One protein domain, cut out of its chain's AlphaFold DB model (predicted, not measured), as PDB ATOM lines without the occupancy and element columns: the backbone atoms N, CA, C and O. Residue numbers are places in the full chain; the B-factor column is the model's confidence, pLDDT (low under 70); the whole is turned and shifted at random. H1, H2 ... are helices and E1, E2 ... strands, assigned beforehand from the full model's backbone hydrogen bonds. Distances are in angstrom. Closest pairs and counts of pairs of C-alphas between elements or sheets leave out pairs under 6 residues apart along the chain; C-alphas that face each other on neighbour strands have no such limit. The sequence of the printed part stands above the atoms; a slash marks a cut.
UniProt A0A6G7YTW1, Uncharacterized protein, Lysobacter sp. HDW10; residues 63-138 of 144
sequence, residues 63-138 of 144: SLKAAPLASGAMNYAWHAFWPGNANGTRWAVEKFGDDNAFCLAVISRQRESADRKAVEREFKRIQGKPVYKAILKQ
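This is residues 63 to 138 of the 144 residues of an uncharacterized protein of Lysobacter sp. HDW10 (UniProt A0A6G7YTW1). A small, strongly twisted sheet of three strands has the helix H2 running along E2 over one face; H3 and H4 pack on H2, crossing it steeply, and the bend between E1 and E2 makes the end of the longest axis away from them. The printed part has 76 residues, in the order E1 E2 E3 H1 H2 H3 H4; the sheet, E1 - E2 - E3, is antiparallel, and the class is mixed. It is compact, with a radius of gyration of the C-alphas of 12.6 A and spans of 38 by 30 by 22 A.

Start with E1, residues 63 to 68, E2, 74 to 82, and E3, 85 to 92: a meander, each strand the antiparallel neighbour of the one before. In hairpin E1 and E2, N 65 and O 77 are 2.8 A apart, within hydrogen-bond range; in hairpin E2 and E3, N 80 and O 89 are also 2.8 A apart. H1, residues 93 to 96, stands at the sheet's level, beside the strands and not over them, with a height over the sheet of 2.2 A. H2, residues 98 to 111, is on one face, giving two layers, helix over sheet, at a height of 8.0 A; its closest C-alphas to E2 are Ala 105 and Ala 80, 5.0 A. H3, residues 116 to 126, touches residues 103 to 108 of H2 alone, closest at C-alphas 119 and 108, 6.2 A, about perpendicular at 70.1 degrees, only just past steep. H4, residues 130 to 136, touches H2 at C-alphas 135 and 103, 6.4 A, about perpendicular at 75 degrees. Every O i to N i+4 pair is within hydrogen-bond range in H2, H3 and H4; H1 is too short for one.

Find C-alpha 63 at (18.936, -45.764, -38.846), where E1 begins. E2 is 25.2 A long, H2 20.2 A. H4 ends at C-alpha 136, (13.471, -41.446, -26.748).

The C-alphas of Ala 70 and Pro 130 are farthest apart, 39.2 A. The printed part has no cut, its links are tight, and no printed residue is under 70 in pLDDT.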
ATOM      1  N   SER A  63      17.520 -46.130 -38.729       93.38
ATOM      2  CA  SER A  63      18.936 -45.764 -38.846       93.38
ATOM      3  C   SER A  63      19.102 -44.275 -39.109       93.38
ATOM      4  O   SER A  63      18.275 -43.680 -39.796       93.38
ATOM      5  N   LEU A  64      20.173 -43.682 -38.589       94.31
ATOM      6  CA  LEU A  64      20.559 -42.324 -38.944       94.31
ATOM      7  C   LEU A  64      21.287 -42.347 -40.293       94.31
ATOM      8  O   LEU A  64      22.182 -43.166 -40.512       94.31
ATOM      9  N   LYS A  65      20.883 -41.472 -41.212       93.06
ATOM     10  CA  LYS A  65      21.526 -41.272 -42.509       93.06
ATOM     11  C   LYS A  65      22.131 -39.881 -42.553       93.06
ATOM     12  O   LYS A  65      21.446 -38.914 -42.240       93.06
ATOM     13  N   ALA A  66      23.386 -39.819 -42.972       92.00
ATOM     14  CA  ALA A  66      24.105 -38.590 -43.254       92.00
ATOM     15  C   ALA A  66      24.261 -38.450 -44.775       92.00
ATOM     16  O   ALA A  66      24.535 -39.444 -45.457       92.00
ATOM     17  N   ALA A  67      24.051 -37.250 -45.305       89.00
ATOM     18  CA  ALA A  67      24.240 -36.929 -46.714       89.00
ATOM     19  C   ALA A  67      24.968 -35.581 -46.847       89.00
ATOM     20  O   ALA A  67      24.532 -34.611 -46.224       89.00
ATOM     21  N   PRO A  68      26.045 -35.494 -47.648       90.69
ATOM     22  CA  PRO A  68      26.754 -34.238 -47.846       90.69
ATOM     23  C   PRO A  68      25.892 -33.255 -48.646       90.69
ATOM     24  O   PRO A  68      25.234 -33.633 -49.619       90.69
ATOM     25  N   LEU A  69      25.902 -31.989 -48.238       86.44
ATOM     26  CA  LEU A  69      25.325 -30.871 -48.978       86.44
ATOM     27  C   LEU A  69      26.395 -30.217 -49.855       86.44
ATOM     28  O   LEU A  69      27.587 -30.270 -49.554       86.44
ATOM     29  N   ALA A  70      25.960 -29.529 -50.912       84.44
ATOM     30  CA  ALA A  70      26.851 -28.767 -51.792       84.44
ATOM     31  C   ALA A  70      27.631 -27.660 -51.053       84.44
ATOM     32  O   ALA A  70      28.700 -27.260 -51.496       84.44
ATOM     33  N   SER A  71      27.122 -27.198 -49.906       83.88
ATOM     34  CA  SER A  71      27.779 -26.229 -49.024       83.88
ATOM     35  C   SER A  71      28.925 -26.812 -48.184       83.88
ATOM     36  O   SER A  71      29.547 -26.078 -47.424       83.88
ATOM     37  N   GLY A  72      29.181 -28.123 -48.258       83.12
ATOM     38  CA  GLY A  72      30.141 -28.826 -47.398       83.12
ATOM     39  C   GLY A  72      29.583 -29.229 -46.026       83.12
ATOM     40  O   GLY A  72      30.225 -29.993 -45.309       83.12
ATOM     41  N   ALA A  73      28.376 -28.777 -45.671       84.94
ATOM     42  CA  ALA A  73      27.673 -29.214 -44.467       84.94
ATOM     43  C   ALA A  73      27.082 -30.629 -44.629       84.94
ATOM     44  O   ALA A  73      26.843 -31.099 -45.743       84.94
ATOM     45  N   MET A  74      26.805 -31.306 -43.513       88.44
ATOM     46  CA  MET A  74      26.170 -32.626 -43.512       88.44
ATOM     47  C   MET A  74      24.683 -32.503 -43.169       88.44
ATOM     48  O   MET A  74      24.322 -31.919 -42.150       88.44
ATOM     49  N   ASN A  75      23.815 -33.078 -43.997       90.38
ATOM     50  CA  ASN A  75      22.397 -33.228 -43.694       90.38
ATOM     51  C   ASN A  75      22.152 -34.575 -43.012       90.38
ATOM     52  O   ASN A  75      22.596 -35.617 -43.500       90.38
ATOM     53  N   TYR A  76      21.401 -34.558 -41.916       93.94
ATOM     54  CA  TYR A  76      21.046 -35.749 -41.161       93.94
ATOM     55  C   TYR A  76      19.552 -36.043 -41.271       93.94
ATOM     56  O   TYR A  76      18.699 -35.163 -41.150       93.94
ATOM     57  N   ALA A  77      19.211 -37.313 -41.468       95.25
ATOM     58  CA  ALA A  77      17.832 -37.771 -41.488       95.25
ATOM     59  C   ALA A  77      17.688 -39.141 -40.830       95.25
ATOM     60  O   ALA A  77      18.445 -40.074 -41.110       95.25
ATOM     61  N   TRP A  78      16.654 -39.295 -40.010       96.06
ATOM     62  CA  TRP A  78      16.269 -40.588 -39.469       96.06
ATOM     63  C   TRP A  78      15.466 -41.370 -40.503       96.06
ATOM     64  O   TRP A  78      14.431 -40.922 -40.996       96.06
ATOM     65  N   HIS A  79      15.962 -42.549 -40.858       95.44
ATOM     66  CA  HIS A  79      15.405 -43.427 -41.880       95.44
ATOM     67  C   HIS A  79      14.783 -44.662 -41.236       95.44
ATOM     68  O   HIS A  79      15.479 -45.430 -40.573       95.44
ATOM     69  N   ALA A  80      13.490 -44.862 -41.470       94.88
ATOM     70  CA  ALA A  80      12.765 -46.077 -41.132       94.88
ATOM     71  C   ALA A  80      12.611 -46.969 -42.368       94.88
ATOM     72  O   ALA A  80      12.253 -46.471 -43.434       94.88
ATOM     73  N   PHE A  81      12.849 -48.270 -42.222       92.44
ATOM     74  CA  PHE A  81      12.747 -49.280 -43.276       92.44
ATOM     75  C   PHE A  81      12.244 -50.613 -42.714       92.44
ATOM     76  O   PHE A  81      12.463 -50.933 -41.544       92.44
ATOM     77  N   TRP A  82      11.579 -51.408 -43.548       90.69
ATOM     78  CA  TRP A  82      10.987 -52.685 -43.145       90.69
ATOM     79  C   TRP A  82      10.987 -53.700 -44.294       90.69
ATOM     80  O   TRP A  82      11.173 -53.318 -45.453       90.69
ATOM     81  N   PRO A  83      10.835 -55.009 -44.013       84.81
ATOM     82  CA  PRO A  83      10.743 -56.018 -45.065       84.81
ATOM     83  C   PRO A  83       9.608 -55.705 -46.042       84.81
ATOM     84  O   PRO A  83       8.512 -55.344 -45.635       84.81
ATOM     85  N   GLY A  84       9.894 -55.794 -47.339       85.75
ATOM     86  CA  GLY A  84       8.971 -55.367 -48.396       85.75
ATOM     87  C   GLY A  84       9.081 -53.886 -48.782       85.75
ATOM     88  O   GLY A  84       8.673 -53.531 -49.882       85.75
ATOM     89  N   ASN A  85       9.701 -53.030 -47.959       86.75
ATOM     90  CA  ASN A  85       9.969 -51.633 -48.304       86.75
ATOM     91  C   ASN A  85      11.300 -51.135 -47.709       86.75
ATOM     92  O   ASN A  85      11.354 -50.478 -46.664       86.75
ATOM     93  N   ALA A  86      12.395 -51.429 -48.413       83.50
ATOM     94  CA  ALA A  86      13.740 -51.008 -48.014       83.50
ATOM     95  C   ALA A  86      13.955 -49.484 -48.120       83.50
ATOM     96  O   ALA A  86      14.758 -48.917 -47.378       83.50
ATOM     97  N   ASN A  87      13.230 -48.815 -49.025       86.12
ATOM     98  CA  ASN A  87      13.306 -47.363 -49.191       86.12
ATOM     99  C   ASN A  87      12.592 -46.626 -48.052       86.12
ATOM    100  O   ASN A  87      13.091 -45.591 -47.609       86.12
ATOM    101  N   GLY A  88      11.499 -47.193 -47.536       89.38
ATOM    102  CA  GLY A  88      10.801 -46.754 -46.332       89.38
ATOM    103  C   GLY A  88      10.549 -45.242 -46.281       89.38
ATOM    104  O   GLY A  88      10.154 -44.634 -47.276       89.38
ATOM    105  N   THR A  89      10.784 -44.618 -45.126       94.56
ATOM    106  CA  THR A  89      10.546 -43.179 -44.905       94.56
ATOM    107  C   THR A  89      11.710 -42.498 -44.208       94.56
ATOM    108  O   THR A  89      12.249 -43.024 -43.235       94.56
ATOM    109  N   ARG A  90      12.055 -41.287 -44.652       94.88
ATOM    110  CA  ARG A  90      13.099 -40.449 -44.048       94.88
ATOM    111  C   ARG A  90      12.507 -39.184 -43.440       94.88
ATOM    112  O   ARG A  90      11.668 -38.543 -44.076       94.88
ATOM    113  N   TRP A  91      13.001 -38.819 -42.264       95.75
ATOM    114  CA  TRP A  91      12.611 -37.643 -41.495       95.75
ATOM    115  C   TRP A  91      13.847 -36.781 -41.251       95.75
ATOM    116  O   TRP A  91      14.771 -37.208 -40.562       95.75
ATOM    117  N   ALA A  92      13.894 -35.604 -41.877       94.69
ATOM    118  CA  ALA A  92      15.044 -34.708 -41.798       94.69
ATOM    119  C   ALA A  92      15.169 -34.100 -40.396       94.69
ATOM    120  O   ALA A  92      14.194 -33.570 -39.856       94.69
ATOM    121  N   VAL A  93      16.377 -34.153 -39.840       94.69
ATOM    122  CA  VAL A  93      16.711 -33.587 -38.527       94.69
ATOM    123  C   VAL A  93      16.583 -32.069 -38.561       94.69
ATOM    124  O   VAL A  93      16.039 -31.494 -37.631       94.69
ATOM    125  N   GLU A  94      16.952 -31.432 -39.670       91.44
ATOM    126  CA  GLU A  94      16.808 -29.985 -39.871       91.44
ATOM    127  C   GLU A  94      15.352 -29.502 -39.731       91.44
ATOM    128  O   GLU A  94      15.088 -28.460 -39.142       91.44
ATOM    129  N   LYS A  95      14.382 -30.286 -40.221       92.75
ATOM    130  CA  LYS A  95      12.963 -29.901 -40.194       92.75
ATOM    131  C   LYS A  95      12.296 -30.147 -38.840       92.75
ATOM    132  O   LYS A  95      11.409 -29.392 -38.453       92.75
ATOM    133  N   PHE A  96      12.637 -31.246 -38.172       91.06
ATOM    134  CA  PHE A  96      11.895 -31.706 -36.992       91.06
ATOM    135  C   PHE A  96      12.697 -31.604 -35.689       91.06
ATOM    136  O   PHE A  96      12.102 -31.650 -34.615       91.06
ATOM    137  N   GLY A  97      14.014 -31.444 -35.754       93.31
ATOM    138  CA  GLY A  97      14.927 -31.690 -34.642       93.31
ATOM    139  C   GLY A  97      15.247 -33.180 -34.499       93.31
ATOM    140  O   GLY A  97      14.486 -34.046 -34.939       93.31
ATOM    141  N   ASP A  98      16.384 -33.486 -33.877       93.56
ATOM    142  CA  ASP A  98      16.935 -34.845 -33.811       93.56
ATOM    143  C   ASP A  98      15.985 -35.832 -33.102       93.56
ATOM    144  O   ASP A  98      15.622 -36.876 -33.645       93.56
ATOM    145  N   ASP A  99      15.495 -35.469 -31.917       94.19
ATOM    146  CA  ASP A  99      14.589 -36.300 -31.115       94.19
ATOM    147  C   ASP A  99      13.234 -36.548 -31.786       94.19
ATOM    148  O   ASP A  99      12.735 -37.678 -31.825       94.19
ATOM    149  N   ASN A 100      12.635 -35.508 -32.366       94.56
ATOM    150  CA  ASN A 100      11.339 -35.638 -33.027       94.56
ATOM    151  C   ASN A 100      11.461 -36.446 -34.324       94.56
ATOM    152  O   ASN A 100      10.605 -37.287 -34.603       94.56
ATOM    153  N   ALA A 101      12.528 -36.230 -35.102       95.38
ATOM    154  CA  ALA A 101      12.803 -37.004 -36.308       95.38
ATOM    155  C   ALA A 101      13.032 -38.490 -35.986       95.38
ATOM    156  O   ALA A 101      12.506 -39.355 -36.693       95.38
ATOM    157  N   PHE A 102      13.731 -38.799 -34.888       96.00
ATOM    158  CA  PHE A 102      13.869 -40.167 -34.393       96.00
ATOM    159  C   PHE A 102      12.507 -40.778 -34.042       96.00
ATOM    160  O   PHE A 102      12.169 -41.860 -34.528       96.00
ATOM    161  N   CYS A 103      11.681 -40.069 -33.268       95.19
ATOM    162  CA  CYS A 103      10.341 -40.528 -32.902       95.19
ATOM    163  C   CYS A 103       9.454 -40.794 -34.128       95.19
ATOM    164  O   CYS A 103       8.811 -41.842 -34.203       95.19
ATOM    165  N   LEU A 104       9.452 -39.897 -35.116       95.88
ATOM    166  CA  LEU A 104       8.721 -40.074 -36.376       95.88
ATOM    167  C   LEU A 104       9.181 -41.329 -37.132       95.88
ATOM    168  O   LEU A 104       8.349 -42.092 -37.635       95.88
ATOM    169  N   ALA A 105      10.489 -41.595 -37.174       95.81
ATOM    170  CA  ALA A 105      11.030 -42.804 -37.787       95.81
ATOM    171  C   ALA A 105      10.599 -44.075 -37.034       95.81
ATOM    172  O   ALA A 105      10.181 -45.045 -37.667       95.81
ATOM    173  N   VAL A 106      10.615 -44.067 -35.698       95.12
ATOM    174  CA  VAL A 106      10.145 -45.204 -34.888       95.12
ATOM    175  C   VAL A 106       8.660 -45.483 -35.131       95.12
ATOM    176  O   VAL A 106       8.296 -46.634 -35.368       95.12
ATOM    177  N   ILE A 107       7.807 -44.455 -35.169       94.56
ATOM    178  CA  ILE A 107       6.374 -44.613 -35.479       94.56
ATOM    179  C   ILE A 107       6.183 -45.174 -36.893       94.56
ATOM    180  O   ILE A 107       5.391 -46.096 -37.092       94.56
ATOM    181  N   SER A 108       6.933 -44.653 -37.870       94.94
ATOM    182  CA  SER A 108       6.888 -45.139 -39.258       94.94
ATOM    183  C   SER A 108       7.256 -46.619 -39.335       94.94
ATOM    184  O   SER A 108       6.597 -47.387 -40.031       94.94
ATOM    185  N   ARG A 109       8.275 -47.037 -38.572       93.75
ATOM    186  CA  ARG A 109       8.719 -48.430 -38.496       93.75
ATOM    187  C   ARG A 109       7.688 -49.339 -37.833       93.75
ATOM    188  O   ARG A 109       7.483 -50.442 -38.330       93.75
ATOM    189  N   GLN A 110       7.072 -48.898 -36.736       91.75
ATOM    190  CA  GLN A 110       6.051 -49.660 -36.004       91.75
ATOM    191  C   GLN A 110       4.783 -49.868 -36.832       91.75
ATOM    192  O   GLN A 110       4.162 -50.921 -36.750       91.75
ATOM    193  N   ARG A 111       4.404 -48.867 -37.633       90.81
ATOM    194  CA  ARG A 111       3.227 -48.924 -38.509       90.81
ATOM    195  C   ARG A 111       3.525 -49.474 -39.902       90.81
ATOM    196  O   ARG A 111       2.586 -49.634 -40.672       90.81
ATOM    197  N   GLU A 112       4.800 -49.687 -40.230       91.19
ATOM    198  CA  GLU A 112       5.268 -50.069 -41.570       91.19
ATOM    199  C   GLU A 112       4.616 -49.224 -42.680       91.19
ATOM    200  O   GLU A 112       4.218 -49.721 -43.734       91.19
ATOM    201  N   SER A 113       4.476 -47.919 -42.422       90.94
ATOM    202  CA  SER A 113       3.698 -47.011 -43.262       90.94
ATOM    203  C   SER A 113       4.575 -45.954 -43.914       90.94
ATOM    204  O   SER A 113       5.351 -45.266 -43.250       90.94
ATOM    205  N   ALA A 114       4.410 -45.806 -45.230       89.81
ATOM    206  CA  ALA A 114       5.026 -44.734 -46.003       89.81
ATOM    207  C   ALA A 114       4.218 -43.421 -45.975       89.81
ATOM    208  O   ALA A 114       4.705 -42.390 -46.445       89.81
ATOM    209  N   ASP A 115       2.997 -43.436 -45.423       92.38
ATOM    210  CA  ASP A 115       2.145 -42.250 -45.342       92.38
ATOM    211  C   ASP A 115       2.639 -41.296 -44.247       92.38
ATOM    212  O   ASP A 115       2.343 -41.433 -43.055       92.38
ATOM    213  N   ARG A 116       3.376 -40.273 -44.682       91.25
ATOM    214  CA  ARG A 116       3.916 -39.238 -43.798       91.25
ATOM    215  C   ARG A 116       2.833 -38.482 -43.034       91.25
ATOM    216  O   ARG A 116       3.045 -38.164 -41.868       91.25
ATOM    217  N   LYS A 117       1.674 -38.207 -43.640       92.94
ATOM    218  CA  LYS A 117       0.621 -37.417 -42.979       92.94
ATOM    219  C   LYS A 117       0.014 -38.190 -41.814       92.94
ATOM    220  O   LYS A 117      -0.231 -37.614 -40.754       92.94
ATOM    221  N   ALA A 118      -0.205 -39.492 -41.997       92.06
ATOM    222  CA  ALA A 118      -0.687 -40.366 -40.935       92.06
ATOM    223  C   ALA A 118       0.319 -40.454 -39.775       92.06
ATOM    224  O   ALA A 118      -0.071 -40.332 -38.612       92.06
ATOM    225  N   VAL A 119       1.611 -40.598 -40.085       93.56
ATOM    226  CA  VAL A 119       2.681 -40.647 -39.076       93.56
ATOM    227  C   VAL A 119       2.807 -39.324 -38.317       93.56
ATOM    228  O   VAL A 119       2.878 -39.338 -37.092       93.56
ATOM    229  N   GLU A 120       2.776 -38.179 -39.002       93.44
ATOM    230  CA  GLU A 120       2.843 -36.863 -38.353       93.44
ATOM    231  C   GLU A 120       1.641 -36.610 -37.432       93.44
ATOM    232  O   GLU A 120       1.797 -36.061 -36.338       93.44
ATOM    233  N   ARG A 121       0.437 -37.034 -37.837       94.31
ATOM    234  CA  ARG A 121      -0.766 -36.938 -36.997       94.31
ATOM    235  C   ARG A 121      -0.616 -37.756 -35.718       94.31
ATOM    236  O   ARG A 121      -0.960 -37.281 -34.639       94.31
ATOM    237  N   GLU A 122      -0.080 -38.966 -35.838       92.19
ATOM    238  CA  GLU A 122       0.177 -39.829 -34.689       92.19
ATOM    239  C   GLU A 122       1.260 -39.257 -33.778       92.19
ATOM    240  O   GLU A 122       1.102 -39.233 -32.559       92.19
ATOM    241  N   PHE A 123       2.333 -38.735 -34.367       93.69
ATOM    242  CA  PHE A 123       3.396 -38.072 -33.631       93.69
ATOM    243  C   PHE A 123       2.854 -36.920 -32.782       93.69
ATOM    244  O   PHE A 123       3.077 -36.898 -31.573       93.69
ATOM    245  N   LYS A 124       2.048 -36.029 -33.373       93.56
ATOM    246  CA  LYS A 124       1.385 -34.935 -32.643       93.56
ATOM    247  C   LYS A 124       0.516 -35.445 -31.489       93.56
ATOM    248  O   LYS A 124       0.450 -34.810 -30.444       93.56
ATOM    249  N   ARG A 125      -0.123 -36.612 -31.644       92.56
ATOM    250  CA  ARG A 125      -0.946 -37.233 -30.593       92.56
ATOM    251  C   ARG A 125      -0.120 -37.746 -29.411       92.56
ATOM    252  O   ARG A 125      -0.643 -37.774 -28.292       92.56
ATOM    253  N   ILE A 126       1.120 -38.183 -29.642       91.50
ATOM    254  CA  ILE A 126       1.996 -38.750 -28.606       91.50
ATOM    255  C   ILE A 126       3.027 -37.761 -28.054       91.50
ATOM    256  O   ILE A 126       3.613 -38.037 -27.007       91.50
ATOM    257  N   GLN A 127       3.265 -36.640 -28.733       90.56
ATOM    258  CA  GLN A 127       4.275 -35.657 -28.349       90.56
ATOM    259  C   GLN A 127       4.059 -35.187 -26.901       90.56
ATOM    260  O   GLN A 127       2.939 -34.897 -26.485       90.56
ATOM    261  N   GLY A 128       5.131 -35.191 -26.103       87.19
ATOM    262  CA  GLY A 128       5.090 -34.828 -24.678       87.19
ATOM    263  C   GLY A 128       4.499 -35.887 -23.733       87.19
ATOM    264  O   GLY A 128       4.644 -35.763 -22.517       87.19
ATOM    265  N   LYS A 129       3.888 -36.964 -24.247       91.94
ATOM    266  CA  LYS A 129       3.320 -38.049 -23.425       91.94
ATOM    267  C   LYS A 129       4.392 -39.052 -22.972       91.94
ATOM    268  O   LYS A 129       5.482 -39.099 -23.546       91.94
ATOM    269  N   PRO A 130       4.093 -39.926 -21.989       91.88
ATOM    270  CA  PRO A 130       5.022 -40.976 -21.562       91.88
ATOM    271  C   PRO A 130       5.509 -41.870 -22.710       91.88
ATOM    272  O   PRO A 130       6.670 -42.267 -22.720       91.88
ATOM    273  N   VAL A 131       4.658 -42.113 -23.715       89.62
ATOM    274  CA  VAL A 131       5.010 -42.875 -24.927       89.62
ATOM    275  C   VAL A 131       6.169 -42.223 -25.685       89.62
ATOM    276  O   VAL A 131       7.109 -42.910 -26.069       89.62
ATOM    277  N   TYR A 132       6.153 -40.898 -25.844       91.62
ATOM    278  CA  TYR A 132       7.247 -40.163 -26.483       91.62
ATOM    279  C   TYR A 132       8.559 -40.329 -25.706       91.62
ATOM    280  O   TYR A 132       9.583 -40.693 -26.281       91.62
ATOM    281  N   LYS A 133       8.520 -40.171 -24.376       91.00
ATOM    282  CA  LYS A 133       9.703 -40.379 -23.521       91.00
ATOM    283  C   LYS A 133      10.220 -41.821 -23.595       91.00
ATOM    284  O   LYS A 133      11.428 -42.035 -23.586       91.00
ATOM    285  N   ALA A 134       9.328 -42.808 -23.683       92.25
ATOM    286  CA  ALA A 134       9.694 -44.216 -23.816       92.25
ATOM    287  C   ALA A 134      10.373 -44.528 -25.159       92.25
ATOM    288  O   ALA A 134      11.275 -45.364 -25.200       92.25
ATOM    289  N   ILE A 135       9.973 -43.851 -26.239       92.06
ATOM    290  CA  ILE A 135      10.659 -43.950 -27.532       92.06
ATOM    291  C   ILE A 135      12.052 -43.328 -27.425       92.06
ATOM    292  O   ILE A 135      13.027 -43.988 -27.768       92.06
ATOM    293  N   LEU A 136      12.172 -42.113 -26.883       91.75
ATOM    294  CA  LEU A 136      13.471 -41.446 -26.748       91.75
ATOM    295  C   LEU A 136      14.475 -42.235 -25.904       91.75
ATOM    296  O   LEU A 136      15.649 -42.273 -26.249       91.75
ATOM    297  N   LYS A 137      14.031 -42.938 -24.855       92.06
ATOM    298  CA  LYS A 137      14.907 -43.816 -24.057       92.06
ATOM    299  C   LYS A 137      15.565 -44.944 -24.863       92.06
ATOM    300  O   LYS A 137      16.553 -45.505 -24.406       92.06
ATOM    301  N   GLN A 138      15.021 -45.305 -26.026       90.38
ATOM    302  CA  GLN A 138      15.601 -46.331 -26.899       90.38
ATOM    303  C   GLN A 138      16.692 -45.775 -27.817       90.38
ATOM    304  O   GLN A 138      17.439 -46.559 -28.397       90.38
TER     305      GLN A 138